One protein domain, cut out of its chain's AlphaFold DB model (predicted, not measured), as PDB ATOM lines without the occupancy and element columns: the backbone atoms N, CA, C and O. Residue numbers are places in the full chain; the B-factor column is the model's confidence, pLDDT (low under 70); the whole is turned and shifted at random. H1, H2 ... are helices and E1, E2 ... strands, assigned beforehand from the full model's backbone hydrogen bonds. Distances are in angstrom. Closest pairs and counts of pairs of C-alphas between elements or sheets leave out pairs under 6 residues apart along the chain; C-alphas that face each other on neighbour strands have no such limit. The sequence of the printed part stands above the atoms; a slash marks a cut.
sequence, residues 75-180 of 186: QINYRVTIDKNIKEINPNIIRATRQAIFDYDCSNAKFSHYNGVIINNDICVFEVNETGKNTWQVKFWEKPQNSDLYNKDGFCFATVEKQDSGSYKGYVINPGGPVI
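Overview. This is residues 75 to 180 of the 186 residues of an uncharacterized protein of Ruminiclostridium hungatei (UniProt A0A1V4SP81). A twisted sheet of five strands, curled like part of a barrel, wraps round one helix, H1, on its inner face; the other face is bare. The 106 residues printed have the order E1, H1, E2, E3, E4, E5, and the mixed sheet runs E1, E2, E3, E4, E5. The class is mixed, helices and strands; the whole is compact, with a radius of gyration of the C-alphas of 14.1 A and spans of 43 by 30 by 21 A.

Along the chain. E1, residues 75 to 82, begins at C-alpha 75 (-42.364, -13.598, -14.287) and is 23.2 A long. H1, residues 91 to 111, is 30.7 A long. E2, residues 117 to 132, is 34.9 A long and bends by 80 degrees at residue 129. E3, residues 135 to 144, measures 28.1 A and E4, residues 152 to 162, 31.5 A. E5, residues 168 to 174, measures 18.6 A and ends at C-alpha 174 (-56.687, -24.829, -26.580).

Arrangement. E1 is parallel to E2, with N 77 and O 119 2.8 A apart; E1, H1 and E2 form a strand-helix-strand unit, two parallel neighbours with a helix between, its crossover left-handed. E2 to E5 form a meander, each strand the antiparallel neighbour of the one before: N 124 and O 141 are 2.9 A apart, N 138 and O 156 2.9 A, N 161 and O 169 2.8 A. H1 is on the sheet, making two layers, helix and sheet; its closest C-alphas to E5 are Ala 96 and Gly 170, 5.1 A. In H1 every O i to N i+4 pair is within hydrogen-bond range. E1 and E5 are apart.

Size, cuts and confidence. The C-alphas farthest apart, Ser 147 and Asp 164, are 43.0 A apart. The printed part has no cut and no long link. Residues 110 to 115, of which 110 to 111 belong to H1, stand free. The pLDDT is under 70 at residues 112 to 114, 116 and 160 to 180.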
ATOM      1  N   GLN A  75     -42.555 -14.689 -13.338       85.88
ATOM      2  CA  GLN A  75     -42.364 -13.598 -14.287       85.88
ATOM      3  C   GLN A  75     -42.275 -14.165 -15.704       85.88
ATOM      4  O   GLN A  75     -41.362 -14.923 -16.019       85.88
ATOM      5  N   ILE A  76     -43.207 -13.781 -16.573       83.50
ATOM      6  CA  ILE A  76     -43.270 -14.266 -17.955       83.50
ATOM      7  C   ILE A  76     -43.244 -13.069 -18.901       83.50
ATOM      8  O   ILE A  76     -44.123 -12.211 -18.851       83.50
ATOM      9  N   ASN A  77     -42.255 -13.030 -19.788       86.56
ATOM     10  CA  ASN A  77     -42.120 -12.022 -20.826       86.56
ATOM     11  C   ASN A  77     -41.874 -12.684 -22.182       86.56
ATOM     12  O   ASN A  77     -40.940 -13.471 -22.349       86.56
ATOM     13  N   TYR A  78     -42.654 -12.270 -23.182       85.00
ATOM     14  CA  TYR A  78     -42.447 -12.672 -24.569       85.00
ATOM     15  C   TYR A  78     -42.234 -11.468 -25.474       85.00
ATOM     16  O   TYR A  78     -42.997 -10.497 -25.433       85.00
ATOM     17  N   ARG A  79     -41.266 -11.583 -26.379       88.69
ATOM     18  CA  ARG A  79     -41.209 -10.763 -27.591       88.69
ATOM     19  C   ARG A  79     -41.721 -11.611 -28.745       88.69
ATOM     20  O   ARG A  79     -41.174 -12.673 -29.007       88.69
ATOM     21  N   VAL A  80     -42.762 -11.148 -29.429       86.69
ATOM     22  CA  VAL A  80     -43.365 -11.903 -30.537       86.69
ATOM     23  C   VAL A  80     -43.071 -11.222 -31.860       86.69
ATOM     24  O   VAL A  80     -43.382 -10.043 -32.035       86.69
ATOM     25  N   THR A  81     -42.489 -11.977 -32.784       90.94
ATOM     26  CA  THR A  81     -42.250 -11.584 -34.172       90.94
ATOM     27  C   THR A  81     -43.072 -12.450 -35.118       90.94
ATOM     28  O   THR A  81     -43.499 -13.553 -34.779       90.94
ATOM     29  N   ILE A  82     -43.304 -11.931 -36.320       90.56
ATOM     30  CA  ILE A  82     -44.011 -12.625 -37.397       90.56
ATOM     31  C   ILE A  82     -42.992 -12.863 -38.507       90.56
ATOM     32  O   ILE A  82     -42.273 -11.935 -38.885       90.56
ATOM     33  N   ASP A  83     -42.912 -14.094 -39.005       91.62
ATOM     34  CA  ASP A  83     -42.049 -14.434 -40.127       91.62
ATOM     35  C   ASP A  83     -42.445 -13.625 -41.368       91.62
ATOM     36  O   ASP A  83     -43.624 -13.451 -41.687       91.62
ATOM     37  N   LYS A  84     -41.436 -13.135 -42.091       90.00
ATOM     38  CA  LYS A  84     -41.601 -12.281 -43.278       90.00
ATOM     39  C   LYS A  84     -42.425 -12.932 -44.395       90.00
ATOM     40  O   LYS A  84     -42.903 -12.226 -45.283       90.00
ATOM     41  N   ASN A  85     -42.539 -14.260 -44.398       90.19
ATOM     42  CA  ASN A  85     -43.283 -15.001 -45.406       90.19
ATOM     43  C   ASN A  85     -44.793 -14.985 -45.141       90.19
ATOM     44  O   ASN A  85     -45.561 -15.242 -46.071       90.19
ATOM     45  N   ILE A  86     -45.237 -14.654 -43.923       87.50
ATOM     46  CA  ILE A  86     -46.662 -14.544 -43.632       87.50
ATOM     47  C   ILE A  86     -47.156 -13.153 -44.024       87.50
ATOM     48  O   ILE A  86     -46.699 -12.131 -43.510       87.50
ATOM     49  N   LYS A  87     -48.117 -13.110 -44.946       84.06
ATOM     50  CA  LYS A  87     -48.732 -11.870 -45.427       84.06
ATOM     51  C   LYS A  87     -50.085 -11.658 -44.754       84.06
ATOM     52  O   LYS A  87     -50.830 -12.613 -44.583       84.06
ATOM     53  N   GLU A  88     -50.376 -10.404 -44.407       77.56
ATOM     54  CA  GLU A  88     -51.704  -9.909 -44.001       77.56
ATOM     55  C   GLU A  88     -52.460 -10.808 -43.000       77.56
ATOM     56  O   GLU A  88     -53.508 -11.375 -43.295       77.56
ATOM     57  N   ILE A  89     -51.942 -10.908 -41.773       79.12
ATOM     58  CA  ILE A  89     -52.618 -11.612 -40.673       79.12
ATOM     59  C   ILE A  89     -53.494 -10.626 -39.901       79.12
ATOM     60  O   ILE A  89     -53.063  -9.515 -39.583       79.12
ATOM     61  N   ASN A  90     -54.695 -11.053 -39.504       78.50
ATOM     62  CA  ASN A  90     -55.488 -10.304 -38.536       78.50
ATOM     63  C   ASN A  90     -54.698 -10.172 -37.213       78.50
ATOM     64  O   ASN A  90     -54.415 -11.190 -36.574       78.50
ATOM     65  N   PRO A  91     -54.377  -8.953 -36.738       80.81
ATOM     66  CA  PRO A  91     -53.557  -8.756 -35.537       80.81
ATOM     67  C   PRO A  91     -54.167  -9.377 -34.270       80.81
ATOM     68  O   PRO A  91     -53.455  -9.669 -33.309       80.81
ATOM     69  N   ASN A  92     -55.477  -9.636 -34.265       77.44
ATOM     70  CA  ASN A  92     -56.152 -10.292 -33.149       77.44
ATOM     71  C   ASN A  92     -55.831 -11.788 -33.052       77.44
ATOM     72  O   ASN A  92     -55.888 -12.328 -31.951       77.44
ATOM     73  N   ILE A  93     -55.420 -12.432 -34.151       77.19
ATOM     74  CA  ILE A  93     -54.890 -13.802 -34.125       77.19
ATOM     75  C   ILE A  93     -53.579 -13.810 -33.336       77.19
ATOM     76  O   ILE A  93     -53.433 -14.585 -32.399       77.19
ATOM     77  N   ILE A  94     -52.671 -12.868 -33.617       80.81
ATOM     78  CA  ILE A  94     -51.388 -12.740 -32.907       80.81
ATOM     79  C   ILE A  94     -51.596 -12.413 -31.424       80.81
ATOM     80  O   ILE A  94     -50.919 -12.969 -30.559       80.81
ATOM     81  N   ARG A  95     -52.561 -11.540 -31.104       77.62
ATOM     82  CA  ARG A  95     -52.935 -11.248 -29.712       77.62
ATOM     83  C   ARG A  95     -53.465 -12.492 -28.992       77.62
ATOM     84  O   ARG A  95     -53.049 -12.742 -27.865       77.62
ATOM     85  N   ALA A  96     -54.345 -13.263 -29.631       75.00
ATOM     86  CA  ALA A  96     -54.879 -14.500 -29.065       75.00
ATOM     87  C   ALA A  96     -53.784 -15.563 -28.874       75.00
ATOM     88  O   ALA A  96     -53.730 -16.191 -27.822       75.00
ATOM     89  N   THR A  97     -52.858 -15.703 -29.826       76.38
ATOM     90  CA  THR A  97     -51.682 -16.579 -29.699       76.38
ATOM     91  C   THR A  97     -50.809 -16.198 -28.508       76.38
ATOM     92  O   THR A  97     -50.448 -17.066 -27.722       76.38
ATOM     93  N   ARG A  98     -50.502 -14.906 -28.326       78.25
ATOM     94  CA  ARG A  98     -49.724 -14.432 -27.168       78.25
ATOM     95  C   ARG A  98     -50.375 -14.810 -25.843       78.25
ATOM     96  O   ARG A  98     -49.677 -15.251 -24.937       78.25
ATOM     97  N   GLN A  99     -51.693 -14.642 -25.751       75.06
ATOM     98  CA  GLN A  99     -52.446 -15.022 -24.562       75.06
ATOM     99  C   GLN A  99     -52.393 -16.537 -24.330       75.06
ATOM    100  O   GLN A  99     -52.147 -16.962 -23.213       75.06
ATOM    101  N   ALA A 100     -52.542 -17.347 -25.383       73.88
ATOM    102  CA  ALA A 100     -52.506 -18.805 -25.274       73.88
ATOM    103  C   ALA A 100     -51.177 -19.325 -24.713       73.88
ATOM    104  O   ALA A 100     -51.178 -20.178 -23.830       73.88
ATOM    105  N   ILE A 101     -50.053 -18.800 -25.211       76.62
ATOM    106  CA  ILE A 101     -48.713 -19.184 -24.745       76.62
ATOM    107  C   ILE A 101     -48.528 -18.773 -23.276       76.62
ATOM    108  O   ILE A 101     -48.068 -19.569 -22.465       76.62
ATOM    109  N   PHE A 102     -48.958 -17.561 -22.915       79.56
ATOM    110  CA  PHE A 102     -48.907 -17.087 -21.533       79.56
ATOM    111  C   PHE A 102     -49.748 -17.955 -20.584       79.56
ATOM    112  O   PHE A 102     -49.248 -18.395 -19.552       79.56
ATOM    113  N   ASP A 103     -50.999 -18.253 -20.945       75.06
ATOM    114  CA  ASP A 103     -51.907 -19.062 -20.123       75.06
ATOM    115  C   ASP A 103     -51.376 -20.491 -19.923       75.06
ATOM    116  O   ASP A 103     -51.518 -21.065 -18.838       75.06
ATOM    117  N   TYR A 104     -50.738 -21.056 -20.955       77.69
ATOM    118  CA  TYR A 104     -50.056 -22.347 -20.882       77.69
ATOM    119  C   TYR A 104     -48.941 -22.339 -19.831       77.69
ATOM    120  O   TYR A 104     -48.928 -23.175 -18.926       77.69
ATOM    121  N   ASP A 105     -48.031 -21.370 -19.917       78.69
ATOM    122  CA  ASP A 105     -46.876 -21.288 -19.025       78.69
ATOM    123  C   ASP A 105     -47.277 -20.933 -17.588       78.69
ATOM    124  O   ASP A 105     -46.741 -21.514 -16.641       78.69
ATOM    125  N   CYS A 106     -48.286 -20.077 -17.402       76.31
ATOM    126  CA  CYS A 106     -48.901 -19.848 -16.094       76.31
ATOM    127  C   CYS A 106     -49.484 -21.137 -15.503       76.31
ATOM    128  O   CYS A 106     -49.274 -21.428 -14.323       76.31
ATOM    129  N   SER A 107     -50.199 -21.924 -16.311       75.38
ATOM    130  CA  SER A 107     -50.775 -23.197 -15.865       75.38
ATOM    131  C   SER A 107     -49.678 -24.182 -15.459       75.38
ATOM    132  O   SER A 107     -49.751 -24.773 -14.384       75.38
ATOM    133  N   ASN A 108     -48.619 -24.303 -16.259       75.31
ATOM    134  CA  ASN A 108     -47.481 -25.165 -15.940       75.31
ATOM    135  C   ASN A 108     -46.754 -24.747 -14.664       75.31
ATOM    136  O   ASN A 108     -46.432 -25.607 -13.839       75.31
ATOM    137  N   ALA A 109     -46.516 -23.444 -14.481       75.19
ATOM    138  CA  ALA A 109     -45.889 -22.918 -13.275       75.19
ATOM    139  C   ALA A 109     -46.732 -23.227 -12.029       75.19
ATOM    140  O   ALA A 109     -46.183 -23.656 -11.012       75.19
ATOM    141  N   LYS A 110     -48.064 -23.102 -12.141       71.81
ATOM    142  CA  LYS A 110     -49.014 -23.467 -11.085       71.81
ATOM    143  C   LYS A 110     -48.934 -24.948 -10.718       71.81
ATOM    144  O   LYS A 110     -48.769 -25.264  -9.545       71.81
ATOM    145  N   PHE A 111     -49.039 -25.854 -11.693       70.25
ATOM    146  CA  PHE A 111     -49.050 -27.301 -11.427       70.25
ATOM    147  C   PHE A 111     -47.715 -27.837 -10.913       70.25
ATOM    148  O   PHE A 111     -47.689 -28.801 -10.153       70.25
ATOM    149  N   SER A 112     -46.613 -27.220 -11.324       66.75
ATOM    150  CA  SER A 112     -45.274 -27.691 -10.974       66.75
ATOM    151  C   SER A 112     -44.724 -27.045  -9.697       66.75
ATOM    152  O   SER A 112     -43.593 -27.334  -9.314       66.75
ATOM    153  N   HIS A 113     -45.505 -26.169  -9.044       68.50
ATOM    154  CA  HIS A 113     -45.119 -25.406  -7.850       68.50
ATOM    155  C   HIS A 113     -43.757 -24.699  -7.979       68.50
ATOM    156  O   HIS A 113     -42.993 -24.599  -7.016       68.50
ATOM    157  N   TYR A 114     -43.415 -24.214  -9.173       66.25
ATOM    158  CA  TYR A 114     -42.100 -23.629  -9.412       66.25
ATOM    159  C   TYR A 114     -42.046 -22.174  -8.932       66.25
ATOM    160  O   TYR A 114     -42.323 -21.244  -9.686       66.25
ATOM    161  N   ASN A 115     -41.682 -21.960  -7.669       70.31
ATOM    162  CA  ASN A 115     -41.462 -20.611  -7.157       70.31
ATOM    163  C   ASN A 115     -40.216 -19.974  -7.801       70.31
ATOM    164  O   ASN A 115     -39.159 -20.600  -7.862       70.31
ATOM    165  N   GLY A 116     -40.334 -18.729  -8.265       69.44
ATOM    166  CA  GLY A 116     -39.247 -17.984  -8.904       69.44
ATOM    167  C   GLY A 116     -39.043 -18.293 -10.391       69.44
ATOM    168  O   GLY A 116     -37.943 -18.081 -10.902       69.44
ATOM    169  N   VAL A 117     -40.058 -18.801 -11.099       78.38
ATOM    170  CA  VAL A 117     -39.961 -19.034 -12.550       78.38
ATOM    171  C   VAL A 117     -39.855 -17.719 -13.294       78.38
ATOM    172  O   VAL A 117     -40.720 -16.854 -13.181       78.38
ATOM    173  N   ILE A 118     -38.814 -17.613 -14.114       81.12
ATOM    174  CA  ILE A 118     -38.617 -16.506 -15.041       81.12
ATOM    175  C   ILE A 118     -38.579 -17.084 -16.454       81.12
ATOM    176  O   ILE A 118     -37.651 -17.809 -16.811       81.12
ATOM    177  N   ILE A 119     -39.580 -16.747 -17.263       84.06
ATOM    178  CA  ILE A 119     -39.659 -17.101 -18.680       84.06
ATOM    179  C   ILE A 119     -39.442 -15.821 -19.475       84.06
ATOM    180  O   ILE A 119     -40.234 -14.891 -19.386       84.06
ATOM    181  N   ASN A 120     -38.358 -15.771 -20.245       89.69
ATOM    182  CA  ASN A 120     -37.998 -14.629 -21.083       89.69
ATOM    183  C   ASN A 120     -37.652 -15.141 -22.479       89.69
ATOM    184  O   ASN A 120     -36.482 -15.384 -22.784       89.69
ATOM    185  N   ASN A 121     -38.675 -15.312 -23.314       88.88
ATOM    186  CA  ASN A 121     -38.531 -15.979 -24.603       88.88
ATOM    187  C   ASN A 121     -38.871 -15.049 -25.776       88.88
ATOM    188  O   ASN A 121     -39.724 -14.160 -25.689       88.88
ATOM    189  N   ASP A 122     -38.177 -15.254 -26.888       90.19
ATOM    190  CA  ASP A 122     -38.565 -14.738 -28.193       90.19
ATOM    191  C   ASP A 122     -39.402 -15.809 -28.900       90.19
ATOM    192  O   ASP A 122     -39.027 -16.982 -28.941       90.19
ATOM    193  N   ILE A 123     -40.529 -15.389 -29.468       88.88
ATOM    194  CA  ILE A 123     -41.455 -16.238 -30.212       88.88
ATOM    195  C   ILE A 123     -41.514 -15.742 -31.653       88.88
ATOM    196  O   ILE A 123     -41.851 -14.581 -31.890       88.88
ATOM    197  N   CYS A 124     -41.249 -16.616 -32.619       91.19
ATOM    198  CA  CYS A 124     -41.429 -16.323 -34.038       91.19
ATOM    199  C   CYS A 124     -42.601 -17.127 -34.592       91.19
ATOM    200  O   CYS A 124     -42.521 -18.347 -34.715       91.19
ATOM    201  N   VAL A 125     -43.691 -16.448 -34.944       90.12
ATOM    202  CA  VAL A 125     -44.823 -17.068 -35.638       90.12
ATOM    203  C   VAL A 125     -44.448 -17.263 -37.102       90.12
ATOM    204  O   VAL A 125     -44.199 -16.277 -37.792       90.12
ATOM    205  N   PHE A 126     -44.435 -18.509 -37.577       92.69
ATOM    206  CA  PHE A 126     -44.025 -18.840 -38.949       92.69
ATOM    207  C   PHE A 126     -45.145 -19.449 -39.806       92.69
ATOM    208  O   PHE A 126     -45.022 -19.486 -41.028       92.69
ATOM    209  N   GLU A 127     -46.263 -19.864 -39.202       92.44
ATOM    210  CA  GLU A 127     -47.406 -20.416 -39.935       92.44
ATOM    211  C   GLU A 127     -48.726 -20.084 -39.228       92.44
ATOM    212  O   GLU A 127     -48.846 -20.244 -38.011       92.44
ATOM    213  N   VAL A 128     -49.727 -19.635 -39.989       89.62
ATOM    214  CA  VAL A 128     -51.088 -19.361 -39.502       89.62
ATOM    215  C   VAL A 128     -52.083 -19.935 -40.499       89.62
ATOM    216  O   VAL A 128     -52.205 -19.421 -41.608       89.62
ATOM    217  N   ASN A 129     -52.820 -20.967 -40.091       90.50
ATOM    218  CA  ASN A 129     -53.808 -21.636 -40.932       90.50
ATOM    219  C   ASN A 129     -55.191 -21.550 -40.297       90.50
ATOM    220  O   ASN A 129     -55.361 -21.881 -39.125       90.50
ATOM    221  N   GLU A 130     -56.199 -21.158 -41.069       87.69
ATOM    222  CA  GLU A 130     -57.590 -21.317 -40.649       87.69
ATOM    223  C   GLU A 130     -57.940 -22.813 -40.626       87.69
ATOM    224  O   GLU A 130     -57.677 -23.543 -41.579       87.69
ATOM    225  N   THR A 131     -58.493 -23.283 -39.511       85.38
ATOM    226  CA  THR A 131     -58.842 -24.702 -39.287       85.38
ATOM    227  C   THR A 131     -60.338 -24.915 -39.094       85.38
ATOM    228  O   THR A 131     -60.822 -26.042 -39.163       85.38
ATOM    229  N   GLY A 132     -61.088 -23.837 -38.886       81.94
ATOM    230  CA  GLY A 132     -62.531 -23.853 -38.732       81.94
ATOM    231  C   GLY A 132     -63.086 -22.437 -38.711       81.94
ATOM    232  O   GLY A 132     -62.337 -21.463 -38.786       81.94
ATOM    233  N   LYS A 133     -64.409 -22.321 -38.578       83.00
ATOM    234  CA  LYS A 133     -65.073 -21.017 -38.507       83.00
ATOM    235  C   LYS A 133     -64.517 -20.228 -37.323       83.00
ATOM    236  O   LYS A 133     -64.754 -20.604 -36.181       83.00
ATOM    237  N   ASN A 134     -63.848 -19.115 -37.614       78.88
ATOM    238  CA  ASN A 134     -63.214 -18.260 -36.614       78.88
ATOM    239  C   ASN A 134     -62.120 -18.965 -35.789       78.88
ATOM    240  O   ASN A 134     -61.831 -18.515 -34.682       78.88
ATOM    241  N   THR A 135     -61.508 -20.044 -36.283       81.44
ATOM    242  CA  THR A 135     -60.463 -20.778 -35.555       81.44
ATOM    243  C   THR A 135     -59.219 -20.936 -36.415       81.44
ATOM    244  O   THR A 135     -59.279 -21.404 -37.551       81.44
ATOM    245  N   TRP A 136     -58.068 -20.606 -35.841       83.88
ATOM    246  CA  TRP A 136     -56.766 -20.635 -36.487       83.88
ATOM    247  C   TRP A 136     -55.794 -21.498 -35.694       83.88
ATOM    248  O   TRP A 136     -55.673 -21.355 -34.478       83.88
ATOM    249  N   GLN A 137     -55.063 -22.360 -36.391       87.31
ATOM    250  CA  GLN A 137     -53.850 -22.966 -35.870       87.31
ATOM    251  C   GLN A 137     -52.686 -22.021 -36.150       87.31
ATOM    252  O   GLN A 137     -52.462 -21.620 -37.293       87.31
ATOM    253  N   VAL A 138     -51.937 -21.687 -35.109       86.81
ATOM    254  CA  VAL A 138     -50.748 -20.842 -35.206       86.81
ATOM    255  C   VAL A 138     -49.555 -21.661 -34.767       86.81
ATOM    256  O   VAL A 138     -49.536 -22.122 -33.627       86.81
ATOM    257  N   LYS A 139     -48.581 -21.849 -35.658       90.12
ATOM    258  CA  LYS A 139     -47.308 -22.491 -35.328       90.12
ATOM    259  C   LYS A 139     -46.234 -21.440 -35.121       90.12
ATOM    260  O   LYS A 139     -46.181 -20.422 -35.821       90.12
ATOM    261  N   PHE A 140     -45.383 -21.700 -34.147       89.69
ATOM    262  CA  PHE A 140     -44.338 -20.783 -33.751       89.69
ATOM    263  C   PHE A 140     -43.082 -21.531 -33.335       89.69
ATOM    264  O   PHE A 140     -43.130 -22.676 -32.887       89.69
ATOM    265  N   TRP A 141     -41.955 -20.853 -33.484       91.75
ATOM    266  CA  TRP A 141     -40.715 -21.237 -32.846       91.75
ATOM    267  C   TRP A 141     -40.510 -20.418 -31.581       91.75
ATOM    268  O   TRP A 141     -40.883 -19.246 -31.522       91.75
ATOM    269  N   GLU A 142     -39.874 -21.026 -30.594       89.12
ATOM    270  CA  GLU A 142     -39.522 -20.413 -29.324       89.12
ATOM    271  C   GLU A 142     -38.015 -20.536 -29.065       89.12
ATOM    272  O   GLU A 142     -37.386 -21.556 -29.364       89.12
ATOM    273  N   LYS A 143     -37.434 -19.469 -28.514       89.56
ATOM    274  CA  LYS A 143     -36.076 -19.465 -27.968       89.56
ATOM    275  C   LYS A 143     -35.990 -18.594 -26.721       89.56
ATOM    276  O   LYS A 143     -36.702 -17.595 -26.640       89.56
ATOM    277  N   PRO A 144     -35.058 -18.869 -25.802       89.75
ATOM    278  CA  PRO A 144     -34.647 -17.886 -24.807       89.75
ATOM    279  C   PRO A 144     -34.157 -16.587 -25.467       89.75
ATOM    280  O   PRO A 144     -33.508 -16.617 -26.515       89.75
ATOM    281  N   GLN A 145     -34.419 -15.433 -24.852       87.94
ATOM    282  CA  GLN A 145     -33.991 -14.127 -25.383       87.94
ATOM    283  C   GLN A 145     -32.472 -13.995 -25.563       87.94
ATOM    284  O   GLN A 145     -32.009 -13.262 -26.431       87.94
ATOM    285  N   ASN A 146     -31.697 -14.715 -24.755       87.94
ATOM    286  CA  ASN A 146     -30.237 -14.769 -24.810       87.94
ATOM    287  C   ASN A 146     -29.692 -15.889 -25.717       87.94
ATOM    288  O   ASN A 146     -28.487 -16.121 -25.724       87.94
ATOM    289  N   SER A 147     -30.561 -16.594 -26.444       89.62
ATOM    290  CA  SER A 147     -30.193 -17.612 -27.429       89.62
ATOM    291  C   SER A 147     -30.350 -17.061 -28.842       89.62
ATOM    292  O   SER A 147     -31.313 -16.348 -29.131       89.62
ATOM    293  N   ASP A 148     -29.460 -17.453 -29.747       87.44
ATOM    294  CA  ASP A 148     -29.605 -17.189 -31.184       87.44
ATOM    295  C   ASP A 148     -30.420 -18.279 -31.898       87.44
ATOM    296  O   ASP A 148     -30.891 -18.082 -33.018       87.44
ATOM    297  N   LEU A 149     -30.612 -19.427 -31.245       86.06
ATOM    298  CA  LEU A 149     -31.238 -20.606 -31.832       86.06
ATOM    299  C   LEU A 149     -32.656 -20.797 -31.304       86.06
ATOM    300  O   LEU A 149     -32.870 -20.905 -30.094       86.06
ATOM    301  N   TYR A 150     -33.593 -20.895 -32.243       84.19
ATOM    302  CA  TYR A 150     -34.920 -21.463 -32.040       84.19
ATOM    303  C   TYR A 150     -34.801 -22.973 -31.867       84.19
ATOM    304  O   TYR A 150     -34.522 -23.690 -32.821       84.19
ATOM    305  N   ASN A 151     -34.961 -23.437 -30.630       80.88
ATOM    306  CA  ASN A 151     -34.757 -24.832 -30.239       80.88
ATOM    307  C   ASN A 151     -36.050 -25.534 -29.805       80.88
ATOM    308  O   ASN A 151     -36.006 -26.685 -29.377       80.88
ATOM    309  N   LYS A 152     -37.188 -24.841 -29.889       83.81
ATOM    310  CA  LYS A 152     -38.511 -25.388 -29.607       83.81
ATOM    311  C   LYS A 152     -39.489 -24.962 -30.687       83.81
ATOM    312  O   LYS A 152     -39.526 -23.790 -31.064       83.81
ATOM    313  N   ASP A 153     -40.306 -25.895 -31.145       86.00
ATOM    314  CA  ASP A 153     -41.491 -25.629 -31.943       86.00
ATOM    315  C   ASP A 153     -42.760 -25.851 -31.111       86.00
ATOM    316  O   ASP A 153     -42.842 -26.694 -30.214       86.00
ATOM    317  N   GLY A 154     -43.772 -25.043 -31.386       83.69
ATOM    318  CA  GLY A 154     -45.055 -25.111 -30.713       83.69
ATOM    319  C   GLY A 154     -46.187 -24.745 -31.650       83.69
ATOM    320  O   GLY A 154     -45.991 -24.194 -32.739       83.69
ATOM    321  N   PHE A 155     -47.400 -25.064 -31.221       85.25
ATOM    322  CA  PHE A 155     -48.603 -24.621 -31.901       85.25
ATOM    323  C   PHE A 155     -49.695 -24.310 -30.888       85.25
ATOM    324  O   PHE A 155     -49.790 -24.962 -29.859       85.25
ATOM    325  N   CYS A 156     -50.575 -23.370 -31.208       78.75
ATOM    326  CA  CYS A 156     -51.782 -23.120 -30.428       78.75
ATOM    327  C   CYS A 156     -53.000 -22.965 -31.339       78.75
ATOM    328  O   CYS A 156     -52.862 -22.608 -32.514       78.75
ATOM    329  N   PHE A 157     -54.193 -23.164 -30.782       79.56
ATOM    330  CA  PHE A 157     -55.440 -22.821 -31.458       79.56
ATOM    331  C   PHE A 157     -55.985 -21.497 -30.922       79.56
ATOM    332  O   PHE A 157     -56.408 -21.394 -29.768       79.56
ATOM    333  N   ALA A 158     -55.987 -20.486 -31.785       72.94
ATOM    334  CA  ALA A 158     -56.572 -19.181 -31.525       72.94
ATOM    335  C   ALA A 158     -57.973 -19.115 -32.138       72.94
ATOM    336  O   ALA A 158     -58.167 -19.500 -33.288       72.94
ATOM    337  N   THR A 159     -58.946 -18.592 -31.400       72.50
ATOM    338  CA  THR A 159     -60.262 -18.239 -31.946       72.50
ATOM    339  C   THR A 159     -60.404 -16.731 -31.953       72.50
ATOM    340  O   THR A 159     -60.039 -16.064 -30.994       72.50
ATOM    341  N   VAL A 160     -60.895 -16.170 -33.050       69.00
ATOM    342  CA  VAL A 160     -61.049 -14.723 -33.254       69.00
ATOM    343  C   VAL A 160     -62.399 -14.456 -33.896       69.00
ATOM    344  O   VAL A 160     -62.621 -14.715 -35.074       69.00
ATOM    345  N   GLU A 161     -63.307 -13.893 -33.116       69.88
ATOM    346  CA  GLU A 161     -64.663 -13.604 -33.552       69.88
ATOM    347  C   GLU A 161     -64.794 -12.142 -33.952       69.88
ATOM    348  O   GLU A 161     -64.490 -11.232 -33.170       69.88
ATOM    349  N   LYS A 162     -65.284 -11.907 -35.171       65.50
ATOM    350  CA  LYS A 162     -65.698 -10.575 -35.601       65.50
ATOM    351  C   LYS A 162     -66.978 -10.192 -34.857       65.50
ATOM    352  O   LYS A 162     -67.967 -10.911 -34.917       65.50
ATOM    353  N   GLN A 163     -66.926  -9.074 -34.152       69.25
ATOM    354  CA  GLN A 163     -68.051  -8.483 -33.444       69.25
ATOM    355  C   GLN A 163     -68.936  -7.702 -34.423       69.25
ATOM    356  O   GLN A 163     -68.461  -7.238 -35.464       69.25
ATOM    357  N   ASP A 164     -70.197  -7.480 -34.055       64.12
ATOM    358  CA  ASP A 164     -71.156  -6.703 -34.858       64.12
ATOM    359  C   ASP A 164     -70.693  -5.258 -35.102       64.12
ATOM    360  O   ASP A 164     -70.997  -4.656 -36.130       64.12
ATOM    361  N   SER A 165     -69.876  -4.717 -34.194       66.44
ATOM    362  CA  SER A 165     -69.213  -3.414 -34.331       66.44
ATOM    363  C   SER A 165     -68.110  -3.382 -35.401       66.44
ATOM    364  O   SER A 165     -67.515  -2.335 -35.645       66.44
ATOM    365  N   GLY A 166     -67.786  -4.524 -36.011       51.34
ATOM    366  CA  GLY A 166     -66.671  -4.689 -36.940       51.34
ATOM    367  C   GLY A 166     -65.312  -4.891 -36.264       51.34
ATOM    368  O   GLY A 166     -64.343  -5.190 -36.967       51.34
ATOM    369  N   SER A 167     -65.225  -4.775 -34.931       49.69
ATOM    370  CA  SER A 167     -64.022  -5.128 -34.170       49.69
ATOM    371  C   SER A 167     -63.852  -6.649 -34.082       49.69
ATOM    372  O   SER A 167     -64.742  -7.411 -34.445       49.69
ATOM    373  N   TYR A 168     -62.699  -7.121 -33.617       56.41
ATOM    374  CA  TYR A 168     -62.445  -8.549 -33.424       56.41
ATOM    375  C   TYR A 168     -62.118  -8.820 -31.957       56.41
ATOM    376  O   TYR A 168     -61.401  -8.042 -31.326       56.41
ATOM    377  N   LYS A 169     -62.615  -9.939 -31.427       54.94
ATOM    378  CA  LYS A 169     -62.318 -10.415 -30.075       54.94
ATOM    379  C   LYS A 169     -61.698 -11.805 -30.153       54.94
ATOM    380  O   LYS A 169     -62.275 -12.705 -30.753       54.94
ATOM    381  N   GLY A 170     -60.499 -11.943 -29.600       54.53
ATOM    382  CA  GLY A 170     -59.769 -13.207 -29.555       54.53
ATOM    383  C   GLY A 170     -60.016 -13.956 -28.247       54.53
ATOM    384  O   GLY A 170     -60.035 -13.329 -27.190       54.53
ATOM    385  N   TYR A 171     -60.158 -15.276 -28.318       61.56
ATOM    386  CA  TYR A 171     -60.204 -16.190 -27.178       61.56
ATOM    387  C   TYR A 171     -59.408 -17.459 -27.493       61.56
ATOM    388  O   TYR A 171     -59.272 -17.856 -28.653       61.56
ATOM    389  N   VAL A 172     -58.885 -18.109 -26.459       57.59
ATOM    390  CA  VAL A 172     -58.106 -19.344 -26.585       57.59
ATOM    391  C   VAL A 172     -59.024 -20.524 -26.291       57.59
ATOM    392  O   VAL A 172     -59.671 -20.547 -25.251       57.59
ATOM    393  N   ILE A 173     -59.095 -21.494 -27.208       54.19
ATOM    394  CA  ILE A 173     -59.868 -22.734 -26.995       54.19
ATOM    395  C   ILE A 173     -58.945 -23.877 -26.560       54.19
ATOM    396  O   ILE A 173     -59.360 -24.762 -25.818       54.19
ATOM    397  N   ASN A 174     -57.682 -23.854 -26.995       56.53
ATOM    398  CA  ASN A 174     -56.687 -24.829 -26.580       56.53
ATOM    399  C   ASN A 174     -55.280 -24.210 -26.657       56.53
ATOM    400  O   ASN A 174     -54.774 -23.990 -27.770       56.53
ATOM    401  N   PRO A 175     -54.648 -23.907 -25.510       55.50
ATOM    402  CA  PRO A 175     -53.248 -23.547 -25.485       55.50
ATOM    403  C   PRO A 175     -52.439 -24.827 -25.729       55.50
ATOM    404  O   PRO A 175     -52.038 -25.522 -24.799       55.50
ATOM    405  N   GLY A 176     -52.261 -25.190 -27.000       49.16
ATOM    406  CA  GLY A 176     -51.307 -26.229 -27.360       49.16
ATOM    407  C   GLY A 176     -49.939 -25.837 -26.798       49.16
ATOM    408  O   GLY A 176     -49.462 -24.724 -27.023       49.16
ATOM    409  N   GLY A 177     -49.364 -26.719 -25.984       45.94
ATOM    410  CA  GLY A 177     -48.021 -26.533 -25.455       45.94
ATOM    411  C   GLY A 177     -46.957 -26.659 -26.550       45.94
ATOM    412  O   GLY A 177     -47.250 -27.151 -27.646       45.94
ATOM    413  N   PRO A 178     -45.703 -26.261 -26.270       42.28
ATOM    414  CA  PRO A 178     -44.583 -26.615 -27.124       42.28
ATOM    415  C   PRO A 178     -44.510 -28.141 -27.237       42.28
ATOM    416  O   PRO A 178     -44.593 -28.861 -26.236       42.28
ATOM    417  N   VAL A 179     -44.355 -28.646 -28.460       34.41
ATOM    418  CA  VAL A 179     -44.040 -30.057 -28.667       34.41
ATOM    419  C   VAL A 179     -42.536 -30.162 -28.472       34.41
ATOM    420  O   VAL A 179     -41.765 -29.756 -29.330       34.41
ATOM    421  N   ILE A 180     -42.091 -30.684 -27.330       25.78
ATOM    422  CA  ILE A 180     -40.670 -30.988 -27.134       25.78
ATOM    423  C   ILE A 180     -40.351 -32.211 -27.999       25.78
ATOM    424  O   ILE A 180     -40.500 -33.350 -27.556       25.78
TER     425      ILE A 180